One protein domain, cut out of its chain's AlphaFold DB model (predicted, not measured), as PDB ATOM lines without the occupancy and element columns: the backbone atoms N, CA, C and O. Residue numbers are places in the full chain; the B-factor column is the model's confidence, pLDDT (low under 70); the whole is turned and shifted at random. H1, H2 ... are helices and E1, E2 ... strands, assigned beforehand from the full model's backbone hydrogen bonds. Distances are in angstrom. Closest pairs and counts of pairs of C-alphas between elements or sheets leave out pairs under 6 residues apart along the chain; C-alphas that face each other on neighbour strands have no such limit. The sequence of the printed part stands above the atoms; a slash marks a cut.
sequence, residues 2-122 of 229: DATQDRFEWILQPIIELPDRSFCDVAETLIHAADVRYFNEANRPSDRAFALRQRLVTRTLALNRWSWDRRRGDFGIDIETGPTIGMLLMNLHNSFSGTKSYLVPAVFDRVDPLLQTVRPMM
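What this domain is: This is residues 2 to 122 of the 229 residues of an uncharacterized protein of Rhodobacter sphaeroides (strain KD131 / KCTC 12085) (UniProt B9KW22). H1, H2 and H3 form an up-and-down bundle, each running against the one before, with H1 joined loosely near its end; H7 packs alongside H3, and H5 packs on H2 and H3, with the small hairpin E1 E2 next to it. Residues 70 to 75 stick out. The printed part has 121 residues, mostly helix, with seven named helices and two antiparallel strands, in the order H1 H2 H3 H4 H5 E1 E2 H6 H7. It is compact, with a radius of gyration of the C-alphas of 14.5 A and spans of 42 by 34 by 23 A.

Where its parts are: H1, residues 5 to 16, begins at C-alpha 5 (28.540, -42.105, -6.797) and is 16.0 A long. H2, residues 20 to 40, is 29.9 A long, with a kink of 28 degrees near residue 27. H3, residues 47 to 61, is 21.0 A long. H4 (64 to 67), H5 (82 to 88), E1 (91 to 94), E2 (98 to 101) and H6 (105 to 108) follow. H7, residues 112 to 122, is 15.8 A long and ends at C-alpha 122 (54.944, -38.805, -16.307).

How they stand to each other: H1 touches H2 with residues 15 to 16 alone, C-alphas 15 and 23 being closest at 6.4 A. H3, the hub, touches H2 (C-alphas 38 and 49, 6.6 A) at a shallow tilt of 24 degrees, opposite ways. H3 touches H7 (54 and 117, 5.0 A) at 7 degrees, the same way. H5 touches H2 (28 and 84, 5.0 A). In hairpin E1 E2, N 92 and O 100 are 2.8 A apart. H4 and H6 touch no helix. Every O i to N i+4 pair is within hydrogen-bond range in H3 and H5; H1 has 6 of 8, H2 16 of 17, H7 3 of 7, with 7 of 8 O i to N i+3.

The domain as a whole: C-alphas 43 and 70 are farthest apart, 43.3 A. The printed part has no cut. The link H4 to H5 is long; residues 67 to 77 and 79 are under pLDDT 70.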
ATOM      1  N   ASP A   2      26.157 -37.695 -14.805       86.75
ATOM      2  CA  ASP A   2      25.209 -37.242 -13.762       86.75
ATOM      3  C   ASP A   2      24.751 -38.346 -12.791       86.75
ATOM      4  O   ASP A   2      23.851 -38.149 -11.983       86.75
ATOM      5  N   ALA A   3      25.341 -39.541 -12.888       82.19
ATOM      6  CA  ALA A   3      25.013 -40.648 -11.994       82.19
ATOM      7  C   ALA A   3      25.413 -40.322 -10.543       82.19
ATOM      8  O   ALA A   3      26.387 -39.599 -10.315       82.19
ATOM      9  N   THR A   4      24.703 -40.905  -9.573       90.12
ATOM     10  CA  THR A   4      25.150 -40.947  -8.171       90.12
ATOM     11  C   THR A   4      26.490 -41.678  -8.063       90.12
ATOM     12  O   THR A   4      26.874 -42.405  -8.982       90.12
ATOM     13  N   GLN A   5      27.221 -41.486  -6.961       86.62
ATOM     14  CA  GLN A   5      28.540 -42.105  -6.797       86.62
ATOM     15  C   GLN A   5      28.484 -43.635  -6.916       86.62
ATOM     16  O   GLN A   5      29.216 -44.195  -7.725       86.62
ATOM     17  N   ASP A   6      27.552 -44.289  -6.220       87.69
ATOM     18  CA  ASP A   6      27.412 -45.752  -6.261       87.69
ATOM     19  C   ASP A   6      27.087 -46.261  -7.666       87.69
ATOM     20  O   ASP A   6      27.663 -47.236  -8.146       87.69
ATOM     21  N   ARG A   7      26.191 -45.561  -8.372       91.50
ATOM     22  CA  ARG A   7      25.819 -45.926  -9.741       91.50
ATOM     23  C   ARG A   7      26.971 -45.703 -10.715       91.50
ATOM     24  O   ARG A   7      27.109 -46.462 -11.666       91.50
ATOM     25  N   PHE A   8      27.772 -44.662 -10.515       91.38
ATOM     26  CA  PHE A   8      28.956 -44.422 -11.330       91.38
ATOM     27  C   PHE A   8      29.979 -45.546 -11.177       91.38
ATOM     28  O   PHE A   8      30.421 -46.079 -12.191       91.38
ATOM     29  N   GLU A   9      30.306 -45.929  -9.942       90.75
ATOM     30  CA  GLU A   9      31.235 -47.031  -9.674       90.75
ATOM     31  C   GLU A   9      30.699 -48.343 -10.260       90.75
ATOM     32  O   GLU A   9      31.418 -49.038 -10.972       90.75
ATOM     33  N   TRP A  10      29.404 -48.628 -10.086       92.75
ATOM     34  CA  TRP A  10      28.773 -49.819 -10.658       92.75
ATOM     35  C   TRP A  10      28.827 -49.868 -12.194       92.75
ATOM     36  O   TRP A  10      29.024 -50.937 -12.764       92.75
ATOM     37  N   ILE A  11      28.681 -48.726 -12.878       92.62
ATOM     38  CA  ILE A  11      28.792 -48.650 -14.347       92.62
ATOM     39  C   ILE A  11      30.249 -48.775 -14.806       92.62
ATOM     40  O   ILE A  11      30.511 -49.349 -15.861       92.62
ATOM     41  N   LEU A  12      31.192 -48.198 -14.060       94.06
ATOM     42  CA  LEU A  12      32.592 -48.131 -14.463       94.06
ATOM     43  C   LEU A  12      33.349 -49.434 -14.177       94.06
ATOM     44  O   LEU A  12      34.239 -49.792 -14.948       94.06
ATOM     45  N   GLN A  13      32.988 -50.155 -13.113       94.88
ATOM     46  CA  GLN A  13      33.686 -51.367 -12.679       94.88
ATOM     47  C   GLN A  13      33.833 -52.417 -13.796       94.88
ATOM     48  O   GLN A  13      34.967 -52.830 -14.049       94.88
ATOM     49  N   PRO A  14      32.773 -52.780 -14.550       95.00
ATOM     50  CA  PRO A  14      32.899 -53.763 -15.623       95.00
ATOM     51  C   PRO A  14      33.862 -53.331 -16.735       95.00
ATOM     52  O   PRO A  14      34.449 -54.183 -17.390       95.00
ATOM     53  N   ILE A  15      34.030 -52.021 -16.957       94.69
ATOM     54  CA  ILE A  15      34.940 -51.476 -17.975       94.69
ATOM     55  C   ILE A  15      36.392 -51.607 -17.508       94.69
ATOM     56  O   ILE A  15      37.257 -52.000 -18.286       94.69
ATOM     57  N   ILE A  16      36.670 -51.301 -16.237       95.12
ATOM     58  CA  ILE A  16      38.019 -51.397 -15.658       95.12
ATOM     59  C   ILE A  16      38.508 -52.853 -15.632       95.12
ATOM     60  O   ILE A  16      39.699 -53.105 -15.823       95.12
ATOM     61  N   GLU A  17      37.599 -53.805 -15.422       95.25
ATOM     62  CA  GLU A  17      37.892 -55.243 -15.365       95.25
ATOM     63  C   GLU A  17      38.090 -55.896 -16.740       95.25
ATOM     64  O   GLU A  17      38.468 -57.068 -16.814       95.25
ATOM     65  N   LEU A  18      37.876 -55.162 -17.838       95.75
ATOM     66  CA  LEU A  18      38.106 -55.691 -19.178       95.75
ATOM     67  C   LEU A  18      39.576 -56.117 -19.377       95.75
ATOM     68  O   LEU A  18      40.501 -55.484 -18.840       95.75
ATOM     69  N   PRO A  19      39.816 -57.145 -20.215       93.88
ATOM     70  CA  PRO A  19      41.151 -57.453 -20.714       93.88
ATOM     71  C   PRO A  19      41.799 -56.226 -21.366       93.88
ATOM     72  O   PRO A  19      41.104 -55.430 -21.993       93.88
ATOM     73  N   ASP A  20      43.127 -56.105 -21.270       91.69
ATOM     74  CA  ASP A  20      43.891 -54.900 -21.644       91.69
ATOM     75  C   ASP A  20      43.491 -54.292 -23.000       91.69
ATOM     76  O   ASP A  20      43.257 -53.088 -23.088       91.69
ATOM     77  N   ARG A  21      43.352 -55.119 -24.045       89.56
ATOM     78  CA  ARG A  21      42.955 -54.651 -25.380       89.56
ATOM     79  C   ARG A  21      41.535 -54.079 -25.397       89.56
ATOM     80  O   ARG A  21      41.333 -52.952 -25.825       89.56
ATOM     81  N   SER A  22      40.568 -54.831 -24.878       93.12
ATOM     82  CA  SER A  22      39.165 -54.401 -24.814       93.12
ATOM     83  C   SER A  22      38.967 -53.183 -23.915       93.12
ATOM     84  O   SER A  22      38.123 -52.339 -24.202       93.12
ATOM     85  N   PHE A  23      39.758 -53.071 -22.846       94.81
ATOM     86  CA  PHE A  23      39.814 -51.864 -22.035       94.81
ATOM     87  C   PHE A  23      40.238 -50.658 -22.882       94.81
ATOM     88  O   PHE A  23      39.537 -49.650 -22.857       94.81
ATOM     89  N   CYS A  24      41.326 -50.762 -23.653       91.44
ATOM     90  CA  CYS A  24      41.814 -49.665 -24.496       91.44
ATOM     91  C   CYS A  24      40.774 -49.240 -25.548       91.44
ATOM     92  O   CYS A  24      40.477 -48.050 -25.664       91.44
ATOM     93  N   ASP A  25      40.147 -50.207 -26.229       89.69
ATOM     94  CA  ASP A  25      39.126 -49.952 -27.257       89.69
ATOM     95  C   ASP A  25      37.934 -49.135 -26.707       89.69
ATOM     96  O   ASP A  25      37.408 -48.232 -27.362       89.69
ATOM     97  N   VAL A  26      37.494 -49.435 -25.478       93.12
ATOM     98  CA  VAL A  26      36.355 -48.753 -24.840       93.12
ATOM     99  C   VAL A  26      36.776 -47.446 -24.163       93.12
ATOM    100  O   VAL A  26      36.024 -46.465 -24.194       93.12
ATOM    101  N   ALA A  27      37.957 -47.419 -23.541       93.50
ATOM    102  CA  ALA A  27      38.445 -46.278 -22.773       93.50
ATOM    103  C   ALA A  27      38.551 -45.026 -23.642       93.50
ATOM    104  O   ALA A  27      38.107 -43.965 -23.209       93.50
ATOM    105  N   GLU A  28      39.052 -45.149 -24.873       90.44
ATOM    106  CA  GLU A  28      39.164 -44.031 -25.815       90.44
ATOM    107  C   GLU A  28      37.817 -43.309 -26.006       90.44
ATOM    108  O   GLU A  28      37.694 -42.106 -25.752       90.44
ATOM    109  N   THR A  29      36.782 -44.073 -26.369       92.69
ATOM    110  CA  THR A  29      35.431 -43.549 -26.612       92.69
ATOM    111  C   THR A  29      34.831 -42.949 -25.342       92.69
ATOM    112  O   THR A  29      34.222 -41.876 -25.376       92.69
ATOM    113  N   LEU A  30      35.007 -43.625 -24.204       94.88
ATOM    114  CA  LEU A  30      34.473 -43.185 -22.918       94.88
ATOM    115  C   LEU A  30      35.103 -41.865 -22.457       94.88
ATOM    116  O   LEU A  30      34.378 -40.968 -22.019       94.88
ATOM    117  N   ILE A  31      36.430 -41.745 -22.562       95.44
ATOM    118  CA  ILE A  31      37.178 -40.538 -22.197       95.44
ATOM    119  C   ILE A  31      36.715 -39.379 -23.068       95.44
ATOM    120  O   ILE A  31      36.272 -38.361 -22.539       95.44
ATOM    121  N   HIS A  32      36.726 -39.561 -24.389       94.50
ATOM    122  CA  HIS A  32      36.363 -38.495 -25.312       94.50
ATOM    123  C   HIS A  32      34.920 -38.016 -25.098       94.50
ATOM    124  O   HIS A  32      34.666 -36.816 -25.010       94.50
ATOM    125  N   ALA A  33      33.966 -38.936 -24.918       94.81
ATOM    126  CA  ALA A  33      32.577 -38.576 -24.633       94.81
ATOM    127  C   ALA A  33      32.415 -37.828 -23.295       94.81
ATOM    128  O   ALA A  33      31.575 -36.928 -23.177       94.81
ATOM    129  N   ALA A  34      33.199 -38.190 -22.277       95.44
ATOM    130  CA  ALA A  34      33.207 -37.488 -20.999       95.44
ATOM    131  C   ALA A  34      33.815 -36.084 -21.121       95.44
ATOM    132  O   ALA A  34      33.260 -35.142 -20.553       95.44
ATOM    133  N   ASP A  35      34.886 -35.932 -21.898       96.19
ATOM    134  CA  ASP A  35      35.559 -34.655 -22.141       96.19
ATOM    135  C   ASP A  35      34.693 -33.690 -22.933       96.19
ATOM    136  O   ASP A  35      34.540 -32.541 -22.527       96.19
ATOM    137  N   VAL A  36      34.045 -34.164 -24.000       94.75
ATOM    138  CA  VAL A  36      33.091 -33.362 -24.778       94.75
ATOM    139  C   VAL A  36      32.010 -32.787 -23.865       94.75
ATOM    140  O   VAL A  36      31.680 -31.611 -23.981       94.75
ATOM    141  N   ARG A  37      31.484 -33.573 -22.919       94.62
ATOM    142  CA  ARG A  37      30.510 -33.068 -21.941       94.62
ATOM    143  C   ARG A  37      31.125 -32.119 -20.927       94.62
ATOM    144  O   ARG A  37      30.536 -31.088 -20.625       94.62
ATOM    145  N   TYR A  38      32.280 -32.471 -20.372       96.50
ATOM    146  CA  TYR A  38      32.929 -31.661 -19.354       96.50
ATOM    147  C   TYR A  38      33.317 -30.294 -19.906       96.50
ATOM    148  O   TYR A  38      32.823 -29.301 -19.388       96.50
ATOM    149  N   PHE A  39      34.113 -30.229 -20.973       95.69
ATOM    150  CA  PHE A  39      34.651 -28.974 -21.494       95.69
ATOM    151  C   PHE A  39      33.577 -28.051 -22.083       95.69
ATOM    152  O   PHE A  39      33.647 -26.846 -21.844       95.69
ATOM    153  N   ASN A  40      32.555 -28.588 -22.763       93.44
ATOM    154  CA  ASN A  40      31.520 -27.760 -23.401       93.44
ATOM    155  C   ASN A  40      30.419 -27.273 -22.441       93.44
ATOM    156  O   ASN A  40      29.734 -26.298 -22.741       93.44
ATOM    157  N   GLU A  41      30.234 -27.904 -21.278       93.38
ATOM    158  CA  GLU A  41      29.223 -27.483 -20.299       93.38
ATOM    159  C   GLU A  41      29.872 -26.661 -19.175       93.38
ATOM    160  O   GLU A  41      30.297 -27.221 -18.163       93.38
ATOM    161  N   ALA A  42      29.972 -25.335 -19.357       87.19
ATOM    162  CA  ALA A  42      30.730 -24.409 -18.492       87.19
ATOM    163  C   ALA A  42      30.479 -24.584 -16.980       87.19
ATOM    164  O   ALA A  42      31.416 -24.579 -16.188       87.19
ATOM    165  N   ASN A  43      29.223 -24.816 -16.586       90.00
ATOM    166  CA  ASN A  43      28.815 -24.927 -15.180       90.00
ATOM    167  C   ASN A  43      28.956 -26.343 -14.595       90.00
ATOM    168  O   ASN A  43      28.565 -26.582 -13.453       90.00
ATOM    169  N   ARG A  44      29.464 -27.310 -15.367       92.62
ATOM    170  CA  ARG A  44      29.606 -28.694 -14.906       92.62
ATOM    171  C   ARG A  44      30.773 -28.819 -13.912       92.62
ATOM    172  O   ARG A  44      31.903 -28.483 -14.275       92.62
ATOM    173  N   PRO A  45      30.546 -29.370 -12.705       93.75
ATOM    174  CA  PRO A  45      31.623 -29.644 -11.760       93.75
ATOM    175  C   PRO A  45      32.653 -30.626 -12.326       93.75
ATOM    176  O   PRO A  45      32.311 -31.554 -13.070       93.75
ATOM    177  N   SER A  46      33.918 -30.448 -11.948       95.06
ATOM    178  CA  SER A  46      35.015 -31.304 -12.401       95.06
ATOM    179  C   SER A  46      35.053 -32.667 -11.719       95.06
ATOM    180  O   SER A  46      35.692 -33.566 -12.253       95.06
ATOM    181  N   ASP A  47      34.363 -32.859 -10.589       94.81
ATOM    182  CA  ASP A  47      34.480 -34.052  -9.731       94.81
ATOM    183  C   ASP A  47      34.320 -35.359 -10.504       94.81
ATOM    184  O   ASP A  47      35.102 -36.298 -10.354       94.81
ATOM    185  N   ARG A  48      33.325 -35.419 -11.395       94.44
ATOM    186  CA  ARG A  48      33.058 -36.631 -12.169       94.44
ATOM    187  C   ARG A  48      34.096 -36.868 -13.264       94.44
ATOM    188  O   ARG A  48      34.470 -38.016 -13.492       94.44
ATOM    189  N   ALA A  49      34.534 -35.810 -13.946       96.00
ATOM    190  CA  ALA A  49      35.562 -35.910 -14.981       96.00
ATOM    191  C   ALA A  49      36.909 -36.307 -14.361       96.00
ATOM    192  O   ALA A  49      37.588 -37.197 -14.871       96.00
ATOM    193  N   PHE A  50      37.226 -35.721 -13.204       96.69
ATOM    194  CA  PHE A  50      38.367 -36.073 -12.374       96.69
ATOM    195  C   PHE A  50      38.318 -37.544 -11.955       96.69
ATOM    196  O   PHE A  50      39.247 -38.289 -12.256       96.69
ATOM    197  N   ALA A  51      37.228 -37.990 -11.322       96.12
ATOM    198  CA  ALA A  51      37.100 -39.360 -10.827       96.12
ATOM    199  C   ALA A  51      37.208 -40.390 -11.959       96.12
ATOM    200  O   ALA A  51      37.925 -41.381 -11.828       96.12
ATOM    201  N   LEU A  52      36.545 -40.144 -13.094       96.94
ATOM    202  CA  LEU A  52      36.644 -41.016 -14.263       96.94
ATOM    203  C   LEU A  52      38.081 -41.102 -14.774       96.94
ATOM    204  O   LEU A  52      38.621 -42.200 -14.894       96.94
ATOM    205  N   ARG A  53      38.717 -39.955 -15.040       97.69
ATOM    206  CA  ARG A  53      40.079 -39.928 -15.575       97.69
ATOM    207  C   ARG A  53      41.067 -40.560 -14.605       97.69
ATOM    208  O   ARG A  53      41.878 -41.366 -15.036       97.69
ATOM    209  N   GLN A  54      40.947 -40.290 -13.307       97.44
ATOM    210  CA  GLN A  54      41.786 -40.901 -12.279       97.44
ATOM    211  C   GLN A  54      41.714 -42.433 -12.324       97.44
ATOM    212  O   GLN A  54      42.752 -43.088 -12.364       97.44
ATOM    213  N   ARG A  55      40.508 -43.015 -12.386       97.25
ATOM    214  CA  ARG A  55      40.327 -44.474 -12.476       97.25
ATOM    215  C   ARG A  55      40.941 -45.057 -13.746       97.25
ATOM    216  O   ARG A  55      41.608 -46.088 -13.687       97.25
ATOM    217  N   LEU A  56      40.743 -44.389 -14.882       96.88
ATOM    218  CA  LEU A  56      41.276 -44.838 -16.167       96.88
ATOM    219  C   LEU A  56      42.800 -44.698 -16.241       96.88
ATOM    220  O   LEU A  56      43.456 -45.597 -16.763       96.88
ATOM    221  N   VAL A  57      43.379 -43.645 -15.653       96.75
ATOM    222  CA  VAL A  57      44.833 -43.519 -15.473       96.75
ATOM    223  C   VAL A  57      45.342 -44.672 -14.619       96.75
ATOM    224  O   VAL A  57      46.218 -45.400 -15.071       96.75
ATOM    225  N   THR A  58      44.764 -44.913 -13.436       96.12
ATOM    226  CA  THR A  58      45.171 -46.030 -12.568       96.12
ATOM    227  C   THR A  58      45.132 -47.366 -13.306       96.12
ATOM    228  O   THR A  58      46.086 -48.137 -13.220       96.12
ATOM    229  N   ARG A  59      44.073 -47.631 -14.078       95.12
ATOM    230  CA  ARG A  59      43.965 -48.862 -14.868       95.12
ATOM    231  C   ARG A  59      44.997 -48.937 -15.995       95.12
ATOM    232  O   ARG A  59      45.543 -50.014 -16.228       95.12
ATOM    233  N   THR A  60      45.286 -47.814 -16.651       93.62
ATOM    234  CA  THR A  60      46.284 -47.713 -17.729       93.62
ATOM    235  C   THR A  60      47.694 -47.988 -17.214       93.62
ATOM    236  O   THR A  60      48.437 -48.744 -17.834       93.62
ATOM    237  N   LEU A  61      48.042 -47.467 -16.033       92.50
ATOM    238  CA  LEU A  61      49.322 -47.756 -15.371       92.50
ATOM    239  C   LEU A  61      49.485 -49.243 -15.011       92.50
ATOM    240  O   LEU A  61      50.608 -49.721 -14.874       92.50
ATOM    241  N   ALA A  62      48.373 -49.964 -14.845       92.75
ATOM    242  CA  ALA A  62      48.344 -51.391 -14.537       92.75
ATOM    243  C   ALA A  62      48.306 -52.294 -15.785       92.75
ATOM    244  O   ALA A  62      48.271 -53.516 -15.641       92.75
ATOM    245  N   LEU A  63      48.286 -51.736 -17.003       89.69
ATOM    246  CA  LEU A  63      48.360 -52.535 -18.229       89.69
ATOM    247  C   LEU A  63      49.679 -53.299 -18.265       89.69
ATOM    248  O   LEU A  63      50.733 -52.740 -17.954       89.69
ATOM    249  N   ASN A  64      49.651 -54.545 -18.738       83.25
ATOM    250  CA  ASN A  64      50.875 -55.335 -18.846       83.25
ATOM    251  C   ASN A  64      51.909 -54.581 -19.688       83.25
ATOM    252  O   ASN A  64      53.025 -54.343 -19.234       83.25
ATOM    253  N   ARG A  65      51.503 -54.076 -20.857       78.62
ATOM    254  CA  ARG A  65      52.375 -53.337 -21.783       78.62
ATOM    255  C   ARG A  65      52.986 -52.058 -21.195       78.62
ATOM    256  O   ARG A  65      54.065 -51.680 -21.636       78.62
ATOM    257  N   TRP A  66      52.374 -51.437 -20.179       82.31
ATOM    258  CA  TRP A  66      52.900 -50.221 -19.539       82.31
ATOM    259  C   TRP A  66      54.293 -50.436 -18.926       82.31
ATOM    260  O   TRP A  66      55.161 -49.570 -18.995       82.31
ATOM    261  N   SER A  67      54.517 -51.619 -18.347       68.56
ATOM    262  CA  SER A  67      55.789 -51.996 -17.711       68.56
ATOM    263  C   SER A  67      56.834 -52.554 -18.684       68.56
ATOM    264  O   SER A  67      58.022 -52.563 -18.366       68.56
ATOM    265  N   TRP A  68      56.402 -53.008 -19.865       60.41
ATOM    266  CA  TRP A  68      57.250 -53.672 -20.861       60.41
ATOM    267  C   TRP A  68      57.894 -52.716 -21.862       60.41
ATOM    268  O   TRP A  68      58.562 -53.185 -22.787       60.41
ATOM    269  N   ASP A  69      57.737 -51.403 -21.689       63.00
ATOM    270  CA  ASP A  69      58.423 -50.442 -22.539       63.00
ATOM    271  C   ASP A  69      59.937 -50.464 -22.273       63.00
ATOM    272  O   ASP A  69      60.476 -49.853 -21.345       63.00
ATOM    273  N   ARG A  70      60.619 -51.262 -23.095       52.44
ATOM    274  CA  ARG A  70      62.056 -51.523 -23.039       52.44
ATOM    275  C   ARG A  70      62.886 -50.364 -23.585       52.44
ATOM    276  O   ARG A  70      64.111 -50.450 -23.513       52.44
ATOM    277  N   ARG A  71      62.270 -49.312 -24.137       56.06
ATOM    278  CA  ARG A  71      62.986 -48.200 -24.767       56.06
ATOM    279  C   ARG A  71      62.336 -46.862 -24.432       56.06
ATOM    280  O   ARG A  71      61.698 -46.222 -25.259       56.06
ATOM    281  N   ARG A  72      62.578 -46.415 -23.201       60.75
ATOM    282  CA  ARG A  72      62.247 -45.068 -22.721       60.75
ATOM    283  C   ARG A  72      62.994 -44.027 -23.570       60.75
ATOM    284  O   ARG A  72      64.152 -43.748 -23.288       60.75
ATOM    285  N   GLY A  73      62.353 -43.518 -24.622       55.41
ATOM    286  CA  GLY A  73      62.969 -42.624 -25.615       55.41
ATOM    287  C   GLY A  73      62.694 -43.016 -27.072       55.41
ATOM    288  O   GLY A  73      62.809 -42.166 -27.951       55.41
ATOM    289  N   ASP A  74      62.258 -44.256 -27.328       62.12
ATOM    290  CA  ASP A  74      61.817 -44.691 -28.658       62.12
ATOM    291  C   ASP A  74      60.512 -43.977 -29.040       62.12
ATOM    292  O   ASP A  74      59.633 -43.722 -28.211       62.12
ATOM    293  N   PHE A  75      60.401 -43.624 -30.316       62.44
ATOM    294  CA  PHE A  75      59.264 -42.881 -30.858       62.44
ATOM    295  C   PHE A  75      58.071 -43.786 -31.156       62.44
ATOM    296  O   PHE A  75      56.957 -43.300 -31.357       62.44
ATOM    297  N   GLY A  76      58.309 -45.098 -31.212       61.59
ATOM    298  CA  GLY A  76      57.273 -46.088 -31.436       61.59
ATOM    299  C   GLY A  76      56.308 -46.161 -30.258       61.59
ATOM    300  O   GLY A  76      56.670 -46.624 -29.179       61.59
ATOM    301  N   ILE A  77      55.059 -45.766 -30.490       69.44
ATOM    302  CA  ILE A  77      53.945 -46.110 -29.615       69.44
ATOM    303  C   ILE A  77      53.223 -47.332 -30.179       69.44
ATOM    304  O   ILE A  77      52.984 -47.433 -31.383       69.44
ATOM    305  N   ASP A  78      52.894 -48.279 -29.308       71.12
ATOM    306  CA  ASP A  78      52.053 -49.409 -29.677       71.12
ATOM    307  C   ASP A  78      50.659 -48.919 -30.110       71.12
ATOM    308  O   ASP A  78      50.054 -48.055 -29.470       71.12
ATOM    309  N   ILE A  79      50.152 -49.491 -31.203       67.62
ATOM    310  CA  ILE A  79      48.880 -49.096 -31.824       67.62
ATOM    311  C   ILE A  79      47.699 -49.364 -30.876       67.62
ATOM    312  O   ILE A  79      46.697 -48.659 -30.952       67.62
ATOM    313  N   GLU A  80      47.807 -50.339 -29.965       75.06
ATOM    314  CA  GLU A  80      46.726 -50.677 -29.026       75.06
ATOM    315  C   GLU A  80      46.607 -49.647 -27.883       75.06
ATOM    316  O   GLU A  80      45.508 -49.247 -27.507       75.06
ATOM    317  N   THR A  81      47.729 -49.186 -27.328       84.06
ATOM    318  CA  THR A  81      47.760 -48.315 -26.137       84.06
ATOM    319  C   THR A  81      47.881 -46.826 -26.453       84.06
ATOM    320  O   THR A  81      47.414 -45.992 -25.668       84.06
ATOM    321  N   GLY A  82      48.453 -46.471 -27.605       87.50
ATOM    322  CA  GLY A  82      48.653 -45.087 -28.034       87.50
ATOM    323  C   GLY A  82      47.381 -44.236 -28.045       87.50
ATOM    324  O   GLY A  82      47.390 -43.168 -27.430       87.50
ATOM    325  N   PRO A  83      46.272 -44.684 -28.661       89.31
ATOM    326  CA  PRO A  83      45.019 -43.924 -28.671       89.31
ATOM    327  C   PRO A  83      44.478 -43.633 -27.266       89.31
ATOM    328  O   PRO A  83      44.119 -42.496 -26.956       89.31
ATOM    329  N   THR A  84      44.517 -44.626 -26.370       92.31
ATOM    330  CA  THR A  84      44.069 -44.467 -24.974       92.31
ATOM    331  C   THR A  84      44.929 -43.454 -24.221       92.31
ATOM    332  O   THR A  84      44.395 -42.560 -23.563       92.31
ATOM    333  N   ILE A  85      46.260 -43.547 -24.335       93.44
ATOM    334  CA  ILE A  85      47.189 -42.594 -23.706       93.44
ATOM    335  C   ILE A  85      46.980 -41.185 -24.273       93.44
ATOM    336  O   ILE A  85      46.935 -40.222 -23.507       93.44
ATOM    337  N   GLY A  86      46.793 -41.074 -25.590       94.31
ATOM    338  CA  GLY A  86      46.452 -39.824 -26.261       94.31
ATOM    339  C   GLY A  86      45.213 -39.187 -25.638       94.31
ATOM    340  O   GLY A  86      45.291 -38.064 -25.147       94.31
ATOM    341  N   MET A  87      44.102 -39.921 -25.547       95.44
ATOM    342  CA  MET A  87      42.860 -39.415 -24.947       95.44
ATOM    343  C   MET A  87      43.003 -39.071 -23.463       95.44
ATOM    344  O   MET A  87      42.471 -38.054 -23.004       95.44
ATOM    345  N   LEU A  88      43.752 -39.875 -22.702       96.88
ATOM    346  CA  LEU A  88      44.061 -39.575 -21.303       96.88
ATOM    347  C   LEU A  88      44.825 -38.257 -21.147       96.88
ATOM    348  O   LEU A  88      44.638 -37.571 -20.147       96.88
ATOM    349  N   LEU A  89      45.608 -37.870 -22.146       97.31
ATOM    350  CA  LEU A  89      46.336 -36.605 -22.198       97.31
ATOM    351  C   LEU A  89      45.660 -35.571 -23.112       97.31
ATOM    352  O   LEU A  89      46.295 -34.594 -23.486       97.31
ATOM    353  N   MET A  90      44.380 -35.754 -23.455       97.38
ATOM    354  CA  MET A  90      43.560 -34.838 -24.265       97.38
ATOM    355  C   MET A  90      44.062 -34.606 -25.697       97.38
ATOM    356  O   MET A  90      43.986 -33.504 -26.244       97.38
ATOM    357  N   ASN A  91      44.575 -35.662 -26.317       96.75
ATOM    358  CA  ASN A  91      45.078 -35.678 -27.680       96.75
ATOM    359  C   ASN A  91      44.314 -36.679 -28.548       96.75
ATOM    360  O   ASN A  91      44.008 -37.791 -28.126       96.75
ATOM    361  N   LEU A  92      44.081 -36.292 -29.799       91.81
ATOM    362  CA  LEU A  92      43.785 -37.225 -30.876       91.81
ATOM    363  C   LEU A  92      45.112 -37.782 -31.381       91.81
ATOM    364  O   LEU A  92      45.982 -37.016 -31.806       91.81
ATOM    365  N   HIS A  93      45.251 -39.102 -31.344       87.62
ATOM    366  CA  HIS A  93      46.380 -39.805 -31.931       87.62
ATOM    367  C   HIS A  93      45.893 -40.749 -33.022       87.62
ATOM    368  O   HIS A  93      45.039 -41.599 -32.792       87.62
ATOM    369  N   ASN A  94      46.475 -40.612 -34.206       78.69
ATOM    370  CA  ASN A  94      46.338 -41.573 -35.283       78.69
ATOM    371  C   ASN A  94      47.705 -41.698 -35.958       78.69
ATOM    372  O   ASN A  94      48.311 -40.689 -36.325       78.69
ATOM    373  N   SER A  95      48.175 -42.932 -36.147       70.88
ATOM    374  CA  SER A  95      49.482 -43.241 -36.737       70.88
ATOM    375  C   SER A  95      49.710 -42.599 -38.114       70.88
ATOM    376  O   SER A  95      50.856 -42.412 -38.506       70.88
ATOM    377  N   PHE A  96      48.646 -42.224 -38.833       70.19
ATOM    378  CA  PHE A  96      48.732 -41.577 -40.147       70.19
ATOM    379  C   PHE A  96      48.656 -40.045 -40.114       70.19
ATOM    380  O   PHE A  96      49.215 -39.395 -40.992       70.19
ATOM    381  N   SER A  97      47.958 -39.453 -39.140       72.44
ATOM    382  CA  SER A  97      47.734 -37.996 -39.078       72.44
ATOM    383  C   SER A  97      48.516 -37.297 -37.964       72.44
ATOM    384  O   SER A  97      48.343 -36.098 -37.753       72.44
ATOM    385  N   GLY A  98      49.342 -38.044 -37.233       84.88
ATOM    386  CA  GLY A  98      50.093 -37.549 -36.088       84.88
ATOM    387  C   GLY A  98      49.234 -37.368 -34.835       84.88
ATOM    388  O   GLY A  98      48.100 -37.847 -34.740       84.88
ATOM    389  N   THR A  99      49.810 -36.670 -33.858       91.12
ATOM    390  CA  THR A  99      49.218 -36.441 -32.535       91.12
ATOM    391  C   THR A  99      48.986 -34.956 -32.323       91.12
ATOM    392  O   THR A  99      49.920 -34.166 -32.470       91.12
ATOM    393  N   LYS A 100      47.769 -34.569 -31.933       93.69
ATOM    394  CA  LYS A 100      47.422 -33.177 -31.615       93.69
ATOM    395  C   LYS A 100      46.414 -33.100 -30.479       93.69
ATOM    396  O   LYS A 100      45.555 -33.975 -30.371       93.69
ATOM    397  N   SER A 101      46.473 -32.034 -29.680       96.06
ATOM    398  CA  SER A 101      45.415 -31.780 -28.703       96.06
ATOM    399  C   SER A 101      44.100 -31.496 -29.430       96.06
ATOM    400  O   SER A 101      44.092 -30.846 -30.477       96.06
ATOM    401  N   TYR A 102      42.990 -32.012 -28.900       95.44
ATOM    402  CA  TYR A 102      41.653 -31.631 -29.370       95.44
ATOM    403  C   TYR A 102      41.072 -30.455 -28.573       95.44
ATOM    404  O   TYR A 102      39.961 -30.014 -28.866       95.44
ATOM    405  N   LEU A 103      41.785 -29.966 -27.551       96.56
ATOM    406  CA  LEU A 103      41.375 -28.787 -26.799       96.56
ATOM    407  C   LEU A 103      41.629 -27.515 -27.607       96.56
ATOM    408  O   LEU A 103      42.495 -27.455 -28.477       96.56
ATOM    409  N   VAL A 104      40.863 -26.482 -27.272       95.69
ATOM    410  CA  VAL A 104      41.005 -25.129 -27.814       95.69
ATOM    411  C   VAL A 104      41.174 -24.138 -26.661       95.69
ATOM    412  O   VAL A 104      40.687 -24.427 -25.561       95.69
ATOM    413  N   PRO A 105      41.790 -22.960 -26.885       95.69
ATOM    414  CA  PRO A 105      42.037 -21.985 -25.818       95.69
ATOM    415  C   PRO A 105      40.784 -21.642 -25.001       95.69
ATOM    416  O   PRO A 105      40.834 -21.588 -23.778       95.69
ATOM    417  N   ALA A 106      39.626 -21.525 -25.664       94.50
ATOM    418  CA  ALA A 106      38.357 -21.137 -25.044       94.50
ATOM    419  C   ALA A 106      37.852 -22.076 -23.928       94.50
ATOM    420  O   ALA A 106      37.027 -21.663 -23.118       94.50
ATOM    421  N   VAL A 107      38.306 -23.333 -23.884       94.06
ATOM    422  CA  VAL A 107      37.909 -24.306 -22.845       94.06
ATOM    423  C   VAL A 107      39.071 -24.712 -21.938       94.06
ATOM    424  O   VAL A 107      38.882 -25.507 -21.013       94.06
ATOM    425  N   PHE A 108      40.272 -24.185 -22.193       94.56
ATOM    426  CA  PHE A 108      41.503 -24.662 -21.574       94.56
ATOM    427  C   PHE A 108      41.578 -24.366 -20.074       94.56
ATOM    428  O   PHE A 108      42.148 -25.153 -19.324       94.56
ATOM    429  N   ASP A 109      40.901 -23.318 -19.601       93.31
ATOM    430  CA  ASP A 109      40.870 -22.948 -18.180       93.31
ATOM    431  C   ASP A 109      40.345 -24.036 -17.244       93.31
ATOM    432  O   ASP A 109      40.560 -23.981 -16.033       93.31
ATOM    433  N   ARG A 110      39.677 -25.044 -17.803       94.88
ATOM    434  CA  ARG A 110      39.073 -26.157 -17.073       94.88
ATOM    435  C   ARG A 110      39.973 -27.386 -16.990       94.88
ATOM    436  O   ARG A 110      39.544 -28.407 -16.449       94.88
ATOM    437  N   VAL A 111      41.189 -27.322 -17.534       96.25
ATOM    438  CA  VAL A 111      42.104 -28.466 -17.624       96.25
ATOM    439  C   VAL A 111      42.741 -28.829 -16.277       96.25
ATOM    440  O   VAL A 111      43.065 -29.997 -16.068       96.25
ATOM    441  N   ASP A 112      42.868 -27.876 -15.345       95.38
ATOM    442  CA  ASP A 112      43.657 -28.027 -14.109       95.38
ATOM    443  C   ASP A 112      43.340 -29.300 -13.308       95.38
ATOM    444  O   ASP A 112      44.278 -30.032 -12.972       95.38
ATOM    445  N   PRO A 113      42.061 -29.644 -13.034       96.25
ATOM    446  CA  PRO A 113      41.748 -30.856 -12.282       96.25
ATOM    447  C   PRO A 113      42.214 -32.110 -13.022       96.25
ATOM    448  O   PRO A 113      42.687 -33.067 -12.412       96.25
ATOM    449  N   LEU A 114      42.117 -32.110 -14.351       97.25
ATOM    450  CA  LEU A 114      42.484 -33.256 -15.166       97.25
ATOM    451  C   LEU A 114      44.007 -33.401 -15.294       97.25
ATOM    452  O   LEU A 114      44.487 -34.535 -15.283       97.25
ATOM    453  N   LEU A 115      44.777 -32.304 -15.304       97.12
ATOM    454  CA  LEU A 115      46.246 -32.364 -15.237       97.12
ATOM    455  C   LEU A 115      46.725 -33.105 -13.979       97.12
ATOM    456  O   LEU A 115      47.643 -33.923 -14.044       97.12
ATOM    457  N   GLN A 116      46.054 -32.907 -12.841       96.00
ATOM    458  CA  GLN A 116      46.392 -33.627 -11.607       96.00
ATOM    459  C   GLN A 116      46.194 -35.140 -11.739       96.00
ATOM    460  O   GLN A 116      47.009 -35.915 -11.241       96.00
ATOM    461  N   THR A 117      45.155 -35.578 -12.455       97.44
ATOM    462  CA  THR A 117      44.889 -37.015 -12.636       97.44
ATOM    463  C   THR A 117      45.946 -37.721 -13.484       97.44
ATOM    464  O   THR A 117      46.200 -38.899 -13.257       97.44
ATOM    465  N   VAL A 118      46.581 -37.016 -14.428       97.19
ATOM    466  CA  VAL A 118      47.567 -37.594 -15.362       97.19
ATOM    467  C   VAL A 118      49.006 -37.457 -14.875       97.19
ATOM    468  O   VAL A 118      49.899 -38.097 -15.424       97.19
ATOM    469  N   ARG A 119      49.248 -36.684 -13.808       96.69
ATOM    470  CA  ARG A 119      50.574 -36.522 -13.194       96.69
ATOM    471  C   ARG A 119      51.307 -37.858 -12.943       96.69
ATOM    472  O   ARG A 119      52.499 -37.926 -13.245       96.69
ATOM    473  N   PRO A 120      50.655 -38.944 -12.473       95.81
ATOM    474  CA  PRO A 120      51.311 -40.244 -12.301       95.81
ATOM    475  C   PRO A 120      51.886 -40.856 -13.591       95.81
ATOM    476  O   PRO A 120      52.829 -41.641 -13.519       95.81
ATOM    477  N   MET A 121      51.353 -40.493 -14.762       94.31
ATOM    478  CA  MET A 121      51.800 -41.027 -16.053       94.31
ATOM    479  C   MET A 121      53.188 -40.524 -16.453       94.31
ATOM    480  O   MET A 121      53.859 -41.188 -17.231       94.31
ATOM    481  N   MET A 122      53.663 -39.401 -15.900       94.44
ATOM    482  CA  MET A 122      54.944 -38.805 -16.307       94.44
ATOM    483  C   MET A 122      56.149 -39.724 -16.047       94.44
ATOM    484  O   MET A 122      57.175 -39.583 -16.701       94.44
TER     485      MET A 122